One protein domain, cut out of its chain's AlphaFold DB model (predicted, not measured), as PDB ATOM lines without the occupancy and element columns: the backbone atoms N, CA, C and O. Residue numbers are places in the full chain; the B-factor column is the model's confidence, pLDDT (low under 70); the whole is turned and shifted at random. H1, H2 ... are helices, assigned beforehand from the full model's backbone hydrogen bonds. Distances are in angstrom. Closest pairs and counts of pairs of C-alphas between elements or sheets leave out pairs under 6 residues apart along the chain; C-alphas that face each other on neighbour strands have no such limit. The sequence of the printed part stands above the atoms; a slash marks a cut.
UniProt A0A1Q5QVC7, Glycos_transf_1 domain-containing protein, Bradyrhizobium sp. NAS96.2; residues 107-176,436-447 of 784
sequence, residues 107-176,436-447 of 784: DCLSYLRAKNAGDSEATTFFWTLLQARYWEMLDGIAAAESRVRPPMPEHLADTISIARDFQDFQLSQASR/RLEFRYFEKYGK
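What this domain is: This is residues 107 to 176 and 436 to 447 of the 784 residues of the protein "Glycos_transf_1 domain-containing protein" of Bradyrhizobium sp. NAS96.2 (UniProt A0A1Q5QVC7). Look first for one long helix, H2, with the shorter H1 folded back along its first half as a helical hairpin, and a second long helix, H3, set across the middle of H2 and running off from it at about a right angle, roughly as a T. The short H4 sits in the corner between the first part of H2 and the middle of H3, while two stretches stick out free: residues 140 to 146, of which 140 to 144 belong to H2 and from which the chain runs on through the link to H3, and residues 171 to 176, of which 171 to 174 belong to H3, just before the cut. The printed part has 82 residues, with four named helices in the order H1, H2, H3, H4 and no named strand, and its class is all helix. It is only just loose, close to compact, with a radius of gyration of the C-alphas of 14.2 A and spans of 40 by 34 by 19 A.

Where its parts are: Find C-alpha 120 at (162.651, 167.683, 140.991); from there H2, residues 120 to 144, runs 36.4 A to C-alpha 144 at (134.609, 160.614, 163.025). Before it comes H1, residues 107 to 116, 14.1 A long, which begins at C-alpha 107 at (155.286, 170.557, 154.381). After H2 comes H3, residues 154 to 174, 30.5 A long. Beyond the cut is H4, residues 437 to 444, which ends at C-alpha 444 at (168.086, 169.377, 153.449).

How they stand to each other: Begin at H2, the hub, which touches the three other helices. Its residues 120 to 130 alone touch H1, at a shallow tilt of 17 degrees, opposite ways; the closest C-alphas, of Tyr 111 and Phe 126, are 5.0 A apart. Its residues 125 to 133 alone touch residues 155 to 163 of H3, about perpendicular at 85 degrees, and here the closest C-alphas are those of Ala 132 and Leu 156, 4.8 A apart. H2 and H4 only just touch, with 3 pairs of C-alphas within 8 A, the closest being Ala 122 and Tyr 441 at 6.1 A. H3 touches H4 with residues 162 to 166 alone, at a steep tilt of 53 degrees, the same way; the closest C-alphas, of Phe 166 and Phe 439, are 6.2 A apart. H1 and H3 are apart. In H1, H2, H3 and H4 every O i to N i+4 pair is within hydrogen-bond range.

The domain as a whole: The C-alphas farthest apart, of Ala 117 and Ser 146, are 42.3 A from each other. The link from H1 to H2 is tight and that from H2 to H3 is short. Residues 177 to 435 are not printed, and C-alphas 176 and 436 stand 20.8 A apart across the cut. The mean pLDDT of the printed part is 88.6; look for values under 70 at residues 173 to 176.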
ATOM      1  N   ASP A 107     155.257 171.359 155.606       94.06
ATOM      2  CA  ASP A 107     155.286 170.557 154.381       94.06
ATOM      3  C   ASP A 107     155.180 171.470 153.145       94.06
ATOM      4  O   ASP A 107     155.895 171.271 152.161       94.06
ATOM      5  N   CYS A 108     154.364 172.533 153.216       96.81
ATOM      6  CA  CYS A 108     154.273 173.541 152.154       96.81
ATOM      7  C   CYS A 108     155.616 174.241 151.937       96.81
ATOM      8  O   CYS A 108     156.050 174.431 150.802       96.81
ATOM      9  N   LEU A 109     156.286 174.618 153.026       96.12
ATOM     10  CA  LEU A 109     157.572 175.304 152.966       96.12
ATOM     11  C   LEU A 109     158.683 174.374 152.474       96.12
ATOM     12  O   LEU A 109     159.491 174.788 151.650       96.12
ATOM     13  N   SER A 110     158.675 173.103 152.879       95.94
ATOM     14  CA  SER A 110     159.610 172.086 152.372       95.94
ATOM     15  C   SER A 110     159.451 171.878 150.862       95.94
ATOM     16  O   SER A 110     160.440 171.856 150.127       95.94
ATOM     17  N   TYR A 111     158.205 171.834 150.376       98.06
ATOM     18  CA  TYR A 111     157.910 171.811 148.945       98.06
ATOM     19  C   TYR A 111     158.466 173.047 148.221       98.06
ATOM     20  O   TYR A 111     159.153 172.906 147.207       98.06
ATOM     21  N   LEU A 112     158.214 174.252 148.744       97.75
ATOM     22  CA  LEU A 112     158.702 175.493 148.136       97.75
ATOM     23  C   LEU A 112     160.232 175.580 148.140       97.75
ATOM     24  O   LEU A 112     160.808 176.003 147.141       97.75
ATOM     25  N   ARG A 113     160.905 175.130 149.206       95.94
ATOM     26  CA  ARG A 113     162.376 175.042 149.262       95.94
ATOM     27  C   ARG A 113     162.917 174.106 148.185       95.94
ATOM     28  O   ARG A 113     163.813 174.496 147.441       95.94
ATOM     29  N   ALA A 114     162.344 172.908 148.054       96.25
ATOM     30  CA  ALA A 114     162.738 171.948 147.024       96.25
ATOM     31  C   ALA A 114     162.524 172.503 145.608       96.25
ATOM     32  O   ALA A 114     163.420 172.433 144.765       96.25
ATOM     33  N   LYS A 115     161.363 173.127 145.372       96.44
ATOM     34  CA  LYS A 115     161.024 173.772 144.099       96.44
ATOM     35  C   LYS A 115     161.999 174.901 143.759       96.44
ATOM     36  O   LYS A 115     162.527 174.937 142.653       96.44
ATOM     37  N   ASN A 116     162.290 175.783 144.715       94.62
ATOM     38  CA  ASN A 116     163.222 176.901 144.544       94.62
ATOM     39  C   ASN A 116     164.674 176.450 144.348       94.62
ATOM     40  O   ASN A 116     165.441 177.140 143.681       94.62
ATOM     41  N   ALA A 117     165.048 175.291 144.895       94.06
ATOM     42  CA  ALA A 117     166.350 174.671 144.670       94.06
ATOM     43  C   ALA A 117     166.459 173.937 143.318       94.06
ATOM     44  O   ALA A 117     167.548 173.490 142.961       94.06
ATOM     45  N   GLY A 118     165.354 173.789 142.573       94.69
ATOM     46  CA  GLY A 118     165.317 173.045 141.312       94.69
ATOM     47  C   GLY A 118     165.471 171.527 141.479       94.69
ATOM     48  O   GLY A 118     165.872 170.846 140.535       94.69
ATOM     49  N   ASP A 119     165.182 170.986 142.665       95.88
ATOM     50  CA  ASP A 119     165.327 169.560 142.975       95.88
ATOM     51  C   ASP A 119     164.022 168.812 142.701       95.88
ATOM     52  O   ASP A 119     163.152 168.679 143.562       95.88
ATOM     53  N   SER A 120     163.882 168.318 141.470       94.81
ATOM     54  CA  SER A 120     162.651 167.683 140.991       94.81
ATOM     55  C   SER A 120     162.233 166.448 141.794       94.81
ATOM     56  O   SER A 120     161.037 166.172 141.910       94.81
ATOM     57  N   GLU A 121     163.193 165.692 142.333       93.12
ATOM     58  CA  GLU A 121     162.894 164.498 143.129       93.12
ATOM     59  C   GLU A 121     162.296 164.895 144.479       93.12
ATOM     60  O   GLU A 121     161.224 164.405 144.845       93.12
ATOM     61  N   ALA A 122     162.923 165.848 145.173       94.31
ATOM     62  CA  ALA A 122     162.402 166.373 146.428       94.31
ATOM     63  C   ALA A 122     161.065 167.106 146.240       94.31
ATOM     64  O   ALA A 122     160.142 166.917 147.031       94.31
ATOM     65  N   THR A 123     160.912 167.890 145.168       96.50
ATOM     66  CA  THR A 123     159.642 168.548 144.825       96.50
ATOM     67  C   THR A 123     158.526 167.524 144.636       96.50
ATOM     68  O   THR A 123     157.429 167.718 145.159       96.50
ATOM     69  N   THR A 124     158.799 166.416 143.938       96.00
ATOM     70  CA  THR A 124     157.824 165.329 143.759       96.00
ATOM     71  C   THR A 124     157.465 164.699 145.100       96.00
ATOM     72  O   THR A 124     156.284 164.566 145.409       96.00
ATOM     73  N   PHE A 125     158.469 164.379 145.921       95.50
ATOM     74  CA  PHE A 125     158.266 163.794 147.244       95.50
ATOM     75  C   PHE A 125     157.378 164.676 148.136       95.50
ATOM     76  O   PHE A 125     156.358 164.211 148.642       95.50
ATOM     77  N   PHE A 126     157.705 165.964 148.286       96.44
ATOM     78  CA  PHE A 126     156.923 166.866 149.135       96.44
ATOM     79  C   PHE A 126     155.536 167.167 148.559       96.44
ATOM     80  O   PHE A 126     154.586 167.311 149.322       96.44
ATOM     81  N   TRP A 127     155.372 167.198 147.234       97.56
ATOM     82  CA  TRP A 127     154.047 167.311 146.619       97.56
ATOM     83  C   TRP A 127     153.162 166.105 146.947       97.56
ATOM     84  O   TRP A 127     152.000 166.257 147.326       97.56
ATOM     85  N   THR A 128     153.723 164.899 146.849       97.00
ATOM     86  CA  THR A 128     153.045 163.664 147.248       97.00
ATOM     87  C   THR A 128     152.747 163.655 148.749       97.00
ATOM     88  O   THR A 128     151.658 163.242 149.146       97.00
ATOM     89  N   LEU A 129     153.647 164.184 149.585       96.31
ATOM     90  CA  LEU A 129     153.421 164.308 151.025       96.31
ATOM     91  C   LEU A 129     152.250 165.247 151.341       96.31
ATOM     92  O   LEU A 129     151.397 164.882 152.144       96.31
ATOM     93  N   LEU A 130     152.150 166.405 150.681       97.25
ATOM     94  CA  LEU A 130     151.017 167.328 150.840       97.25
ATOM     95  C   LEU A 130     149.678 166.638 150.530       97.25
ATOM     96  O   LEU A 130     148.717 166.762 151.291       97.25
ATOM     97  N   GLN A 131     149.630 165.853 149.450       96.56
ATOM     98  CA  GLN A 131     148.449 165.063 149.088       96.56
ATOM     99  C   GLN A 131     148.137 163.978 150.123       96.56
ATOM    100  O   GLN A 131     146.979 163.809 150.501       96.56
ATOM    101  N   ALA A 132     149.158 163.272 150.615       96.44
ATOM    102  CA  ALA A 132     148.995 162.236 151.626       96.44
ATOM    103  C   ALA A 132     148.492 162.811 152.962       96.44
ATOM    104  O   ALA A 132     147.595 162.241 153.576       96.44
ATOM    105  N   ARG A 133     148.998 163.979 153.383       94.44
ATOM    106  CA  ARG A 133     148.538 164.694 154.588       94.44
ATOM    107  C   ARG A 133     147.075 165.096 154.491       94.44
ATOM    108  O   ARG A 133     146.327 164.925 155.452       94.44
ATOM    109  N   TYR A 134     146.661 165.601 153.333       94.88
ATOM    110  CA  TYR A 134     145.257 165.918 153.111       94.88
ATOM    111  C   TYR A 134     144.398 164.645 153.137       94.88
ATOM    112  O   TYR A 134     143.360 164.607 153.796       94.88
ATOM    113  N   TRP A 135     144.860 163.564 152.508       95.88
ATOM    114  CA  TRP A 135     144.160 162.286 152.561       95.88
ATOM    115  C   TRP A 135     143.960 161.781 154.000       95.88
ATOM    116  O   TRP A 135     142.849 161.393 154.343       95.88
ATOM    117  N   GLU A 136     144.989 161.825 154.855       93.88
ATOM    118  CA  GLU A 136     144.864 161.427 156.269       93.88
ATOM    119  C   GLU A 136     143.867 162.285 157.043       93.88
ATOM    120  O   GLU A 136     143.102 161.759 157.853       93.88
ATOM    121  N   MET A 137     143.841 163.593 156.781       90.44
ATOM    122  CA  MET A 137     142.848 164.483 157.381       90.44
ATOM    123  C   MET A 137     141.426 164.066 156.981       90.44
ATOM    124  O   MET A 137     140.553 163.957 157.841       90.44
ATOM    125  N   LEU A 138     141.201 163.780 155.695       91.75
ATOM    126  CA  LEU A 138     139.904 163.321 155.191       91.75
ATOM    127  C   LEU A 138     139.508 161.950 155.755       91.75
ATOM    128  O   LEU A 138     138.336 161.745 156.066       91.75
ATOM    129  N   ASP A 139     140.458 161.027 155.925       92.38
ATOM    130  CA  ASP A 139     140.213 159.733 156.577       92.38
ATOM    131  C   ASP A 139     139.832 159.910 158.053       92.38
ATOM    132  O   ASP A 139     138.896 159.262 158.522       92.38
ATOM    133  N   GLY A 140     140.492 160.823 158.773       88.25
ATOM    134  CA  GLY A 140     140.149 161.160 160.157       88.25
ATOM    135  C   GLY A 140     138.736 161.734 160.297       88.25
ATOM    136  O   GLY A 140     137.980 161.307 161.171       88.25
ATOM    137  N   ILE A 141     138.350 162.648 159.402       85.88
ATOM    138  CA  ILE A 141     136.999 163.235 159.362       85.88
ATOM    139  C   ILE A 141     135.958 162.169 159.015       85.88
ATOM    140  O   ILE A 141     134.951 162.031 159.706       85.88
ATOM    141  N   ALA A 142     136.212 161.366 157.980       87.38
ATOM    142  CA  ALA A 142     135.307 160.294 157.592       87.38
ATOM    143  C   ALA A 142     135.128 159.270 158.721       87.38
ATOM    144  O   ALA A 142     134.001 158.862 158.988       87.38
ATOM    145  N   ALA A 143     136.199 158.911 159.434       87.62
ATOM    146  CA  ALA A 143     136.125 158.027 160.593       87.62
ATOM    147  C   ALA A 143     135.271 158.623 161.726       87.62
ATOM    148  O   ALA A 143     134.426 157.917 162.276       87.62
ATOM    149  N   ALA A 144     135.433 159.916 162.034       82.81
ATOM    150  CA  ALA A 144     134.609 160.614 163.025       82.81
ATOM    151  C   ALA A 144     133.117 160.635 162.640       82.81
ATOM    152  O   ALA A 144     132.245 160.538 163.502       82.81
ATOM    153  N   GLU A 145     132.819 160.688 161.343       87.50
ATOM    154  CA  GLU A 145     131.459 160.661 160.793       87.50
ATOM    155  C   GLU A 145     130.951 159.246 160.465       87.50
ATOM    156  O   GLU A 145     129.872 159.087 159.894       87.50
ATOM    157  N   SER A 146     131.709 158.198 160.806       90.44
ATOM    158  CA  SER A 146     131.397 156.799 160.463       90.44
ATOM    159  C   SER A 146     131.197 156.547 158.955       90.44
ATOM    160  O   SER A 146     130.481 155.627 158.552       90.44
ATOM    161  N   ARG A 147     131.844 157.349 158.103       87.25
ATOM    162  CA  ARG A 147     131.894 157.178 156.646       87.25
ATOM    163  C   ARG A 147     133.097 156.330 156.245       87.25
ATOM    164  O   ARG A 147     134.186 156.452 156.796       87.25
ATOM    165  N   VAL A 148     132.911 155.491 155.229       85.38
ATOM    166  CA  VAL A 148     133.983 154.660 154.664       85.38
ATOM    167  C   VAL A 148     134.551 155.346 153.427       85.38
ATOM    168  O   VAL A 148     133.826 155.568 152.458       85.38
ATOM    169  N   ARG A 149     135.851 155.656 153.449       91.56
ATOM    170  CA  ARG A 149     136.605 156.122 152.276       91.56
ATOM    171  C   ARG A 149     137.317 154.951 151.587       91.56
ATOM    172  O   ARG A 149     137.562 153.922 152.225       91.56
ATOM    173  N   PRO A 150     137.628 155.060 150.280       92.50
ATOM    174  CA  PRO A 150     138.520 154.105 149.628       92.50
ATOM    175  C   PRO A 150     139.875 154.049 150.353       92.50
ATOM    176  O   PRO A 150     140.242 155.002 151.039       92.50
ATOM    177  N   PRO A 151     140.642 152.954 150.218       93.00
ATOM    178  CA  PRO A 151     141.983 152.905 150.782       93.00
ATOM    179  C   PRO A 151     142.872 153.973 150.138       93.00
ATOM    180  O   PRO A 151     142.770 154.230 148.934       93.00
ATOM    181  N   MET A 152     143.769 154.548 150.940       94.31
ATOM    182  CA  MET A 152     144.775 155.485 150.454       94.31
ATOM    183  C   MET A 152     145.586 154.856 149.305       94.31
ATOM    184  O   MET A 152     146.039 153.713 149.433       94.31
ATOM    185  N   PRO A 153     145.791 155.572 148.185       96.31
ATOM    186  CA  PRO A 153     146.681 155.129 147.120       96.31
ATOM    187  C   PRO A 153     148.090 154.789 147.636       96.31
ATOM    188  O   PRO A 153     148.648 155.532 148.438       96.31
ATOM    189  N   GLU A 154     148.688 153.709 147.116       96.25
ATOM    190  CA  GLU A 154     149.972 153.145 147.591       96.25
ATOM    191  C   GLU A 154     151.092 154.194 147.683       96.25
ATOM    192  O   GLU A 154     151.713 154.346 148.726       96.25
ATOM    193  N   HIS A 155     151.267 155.016 146.646       94.25
ATOM    194  CA  HIS A 155     152.283 156.076 146.633       94.25
ATOM    195  C   HIS A 155     152.098 157.152 147.725       94.25
ATOM    196  O   HIS A 155     153.089 157.693 148.220       94.25
ATOM    197  N   LEU A 156     150.856 157.466 148.122       96.69
ATOM    198  CA  LEU A 156     150.588 158.378 149.241       96.69
ATOM    199  C   LEU A 156     150.901 157.686 150.575       96.69
ATOM    200  O   LEU A 156     151.530 158.291 151.444       96.69
ATOM    201  N   ALA A 157     150.515 156.411 150.703       94.50
ATOM    202  CA  ALA A 157     150.750 155.602 151.898       94.50
ATOM    203  C   ALA A 157     152.251 155.401 152.173       94.50
ATOM    204  O   ALA A 157     152.703 155.570 153.306       94.50
ATOM    205  N   ASP A 158     153.037 155.123 151.133       92.50
ATOM    206  CA  ASP A 158     154.492 155.002 151.232       92.50
ATOM    207  C   ASP A 158     155.124 156.328 151.676       92.50
ATOM    208  O   ASP A 158     155.928 156.366 152.608       92.50
ATOM    209  N   THR A 159     154.710 157.441 151.061       93.12
ATOM    210  CA  THR A 159     155.251 158.775 151.359       93.12
ATOM    211  C   THR A 159     154.976 159.193 152.803       93.12
ATOM    212  O   THR A 159     155.870 159.697 153.487       93.12
ATOM    213  N   ILE A 160     153.760 158.957 153.305       92.19
ATOM    214  CA  ILE A 160     153.421 159.312 154.685       92.19
ATOM    215  C   ILE A 160     154.089 158.389 155.706       92.19
ATOM    216  O   ILE A 160     154.469 158.849 156.783       92.19
ATOM    217  N   SER A 161     154.298 157.112 155.362       92.12
ATOM    218  CA  SER A 161     155.091 156.191 156.182       92.12
ATOM    219  C   SER A 161     156.531 156.682 156.317       92.12
ATOM    220  O   SER A 161     157.053 156.736 157.426       92.12
ATOM    221  N   ILE A 162     157.156 157.113 155.218       89.69
ATOM    222  CA  ILE A 162     158.512 157.679 155.229       89.69
ATOM    223  C   ILE A 162     158.569 158.939 156.106       89.69
ATOM    224  O   ILE A 162     159.493 159.088 156.905       89.69
ATOM    225  N   ALA A 163     157.577 159.828 156.000       87.75
ATOM    226  CA  ALA A 163     157.510 161.041 156.816       87.75
ATOM    227  C   ALA A 163     157.389 160.741 158.322       87.75
ATOM    228  O   ALA A 163     158.036 161.403 159.135       87.75
ATOM    229  N   ARG A 164     156.588 159.735 158.700       88.38
ATOM    230  CA  ARG A 164     156.457 159.272 160.094       88.38
ATOM    231  C   ARG A 164     157.751 158.663 160.616       88.38
ATOM    232  O   ARG A 164     158.213 159.069 161.678       88.38
ATOM    233  N   ASP A 165     158.370 157.770 159.842       87.44
ATOM    234  CA  ASP A 165     159.647 157.160 160.218       87.44
ATOM    235  C   ASP A 165     160.723 158.242 160.458       87.44
ATOM    236  O   ASP A 165     161.536 158.123 161.377       87.44
ATOM    237  N   PHE A 166     160.733 159.312 159.648       84.00
ATOM    238  CA  PHE A 166     161.652 160.440 159.826       84.00
ATOM    239  C   PHE A 166     161.364 161.231 161.109       84.00
ATOM    240  O   PHE A 166     162.286 161.572 161.852       84.00
ATOM    241  N   GLN A 167     160.090 161.498 161.402       83.00
ATOM    242  CA  GLN A 167     159.681 162.188 162.625       83.00
ATOM    243  C   GLN A 167     160.064 161.390 163.883       83.00
ATOM    244  O   GLN A 167     160.665 161.943 164.806       83.00
ATOM    245  N   ASP A 168     159.805 160.081 163.897       82.00
ATOM    246  CA  ASP A 168     160.204 159.182 164.988       82.00
ATOM    247  C   ASP A 168     161.729 159.117 165.129       82.00
ATOM    248  O   ASP A 168     162.283 159.094 166.239       82.00
ATOM    249  N   PHE A 169     162.446 159.134 164.000       79.19
ATOM    250  CA  PHE A 169     163.900 159.225 163.981       79.19
ATOM    251  C   PHE A 169     164.403 160.524 164.631       79.19
ATOM    252  O   PHE A 169     165.308 160.450 165.464       79.19
ATOM    253  N   GLN A 170     163.807 161.680 164.319       78.50
ATOM    254  CA  GLN A 170     164.164 162.974 164.916       78.50
ATOM    255  C   GLN A 170     163.877 163.022 166.421       78.50
ATOM    256  O   GLN A 170     164.756 163.392 167.199       78.50
ATOM    257  N   LEU A 171     162.690 162.582 166.853       77.06
ATOM    258  CA  LEU A 171     162.317 162.538 168.272       77.06
ATOM    259  C   LEU A 171     163.302 161.688 169.080       77.06
ATOM    260  O   LEU A 171     163.798 162.100 170.124       77.06
ATOM    261  N   SER A 172     163.667 160.526 168.545       74.31
ATOM    262  CA  SER A 172     164.619 159.628 169.200       74.31
ATOM    263  C   SER A 172     166.081 160.093 169.148       74.31
ATOM    264  O   SER A 172     166.895 159.546 169.892       74.31
ATOM    265  N   GLN A 173     166.432 161.075 168.308       68.88
ATOM    266  CA  GLN A 173     167.710 161.800 168.380       68.88
ATOM    267  C   GLN A 173     167.655 162.907 169.442       68.88
ATOM    268  O   GLN A 173     168.588 163.032 170.231       68.88
ATOM    269  N   ALA A 174     166.554 163.661 169.517       63.00
ATOM    270  CA  ALA A 174     166.367 164.723 170.507       63.00
ATOM    271  C   ALA A 174     166.395 164.184 171.948       63.00
ATOM    272  O   ALA A 174     167.068 164.754 172.799       63.00
ATOM    273  N   SER A 175     165.786 163.019 172.207       56.91
ATOM    274  CA  SER A 175     165.838 162.349 173.519       56.91
ATOM    275  C   SER A 175     167.229 161.820 173.917       56.91
ATOM    276  O   SER A 175     167.385 161.289 175.014       56.91
ATOM    277  N   ARG A 176     168.238 161.902 173.035       48.66
ATOM    278  CA  ARG A 176     169.628 161.480 173.303       48.66
ATOM    279  C   ARG A 176     170.565 162.648 173.615       48.66
ATOM    280  O   ARG A 176     171.715 162.404 173.978       48.66
ATOM    281  N   ARG A 436     168.838 156.790 153.950       75.06
ATOM    282  CA  ARG A 436     167.662 156.871 153.070       75.06
ATOM    283  C   ARG A 436     167.622 158.232 152.370       75.06
ATOM    284  O   ARG A 436     167.705 159.274 153.018       75.06
ATOM    285  N   LEU A 437     167.492 158.226 151.042       73.25
ATOM    286  CA  LEU A 437     167.519 159.442 150.220       73.25
ATOM    287  C   LEU A 437     166.407 160.422 150.628       73.25
ATOM    288  O   LEU A 437     166.626 161.627 150.679       73.25
ATOM    289  N   GLU A 438     165.242 159.898 150.996       76.81
ATOM    290  CA  GLU A 438     164.066 160.665 151.391       76.81
ATOM    291  C   GLU A 438     164.268 161.379 152.734       76.81
ATOM    292  O   GLU A 438     163.796 162.495 152.928       76.81
ATOM    293  N   PHE A 439     165.036 160.783 153.652       82.38
ATOM    294  CA  PHE A 439     165.359 161.401 154.944       82.38
ATOM    295  C   PHE A 439     166.307 162.580 154.759       82.38
ATOM    296  O   PHE A 439     166.142 163.621 155.394       82.38
ATOM    297  N   ARG A 440     167.237 162.458 153.805       79.75
ATOM    298  CA  ARG A 440     168.101 163.571 153.404       79.75
ATOM    299  C   ARG A 440     167.293 164.736 152.842       79.75
ATOM    300  O   ARG A 440     167.725 165.870 153.005       79.75
ATOM    301  N   TYR A 441     166.133 164.502 152.219       83.44
ATOM    302  CA  TYR A 441     165.255 165.592 151.782       83.44
ATOM    303  C   TYR A 441     164.642 166.345 152.958       83.44
ATOM    304  O   TYR A 441     164.666 167.570 152.936       83.44
ATOM    305  N   PHE A 442     164.168 165.667 154.004       84.06
ATOM    306  CA  PHE A 442     163.672 166.365 155.194       84.06
ATOM    307  C   PHE A 442     164.769 167.129 155.943       84.06
ATOM    308  O   PHE A 442     164.513 168.214 156.451       84.06
ATOM    309  N   GLU A 443     165.996 166.604 155.998       84.50
ATOM    310  CA  GLU A 443     167.128 167.327 156.591       84.50
ATOM    311  C   GLU A 443     167.551 168.528 155.730       84.50
ATOM    312  O   GLU A 443     167.759 169.620 156.250       84.50
ATOM    313  N   LYS A 444     167.646 168.346 154.405       84.50
ATOM    314  CA  LYS A 444     168.086 169.377 153.449       84.50
ATOM    315  C   LYS A 444     167.054 170.488 153.244       84.50
ATOM    316  O   LYS A 444     167.438 171.642 153.089       84.50
ATOM    317  N   TYR A 445     165.773 170.131 153.186       85.88
ATOM    318  CA  TYR A 445     164.648 171.041 152.935       85.88
ATOM    319  C   TYR A 445     163.826 171.334 154.192       85.88
ATOM    320  O   TYR A 445     162.763 171.957 154.118       85.88
ATOM    321  N   GLY A 446     164.343 170.923 155.350       78.75
ATOM    322  CA  GLY A 446     163.935 171.451 156.640       78.75
ATOM    323  C   GLY A 446     164.256 172.942 156.756       78.75
ATOM    324  O   GLY A 446     164.718 173.587 155.813       78.75
ATOM    325  N   LYS A 447     163.976 173.512 157.925       77.62
ATOM    326  CA  LYS A 447     164.196 174.937 158.169       77.62
ATOM    327  C   LYS A 447     165.670 175.318 157.969       77.62
ATOM    328  O   LYS A 447     166.548 174.730 158.602       77.62
TER     329      LYS A 447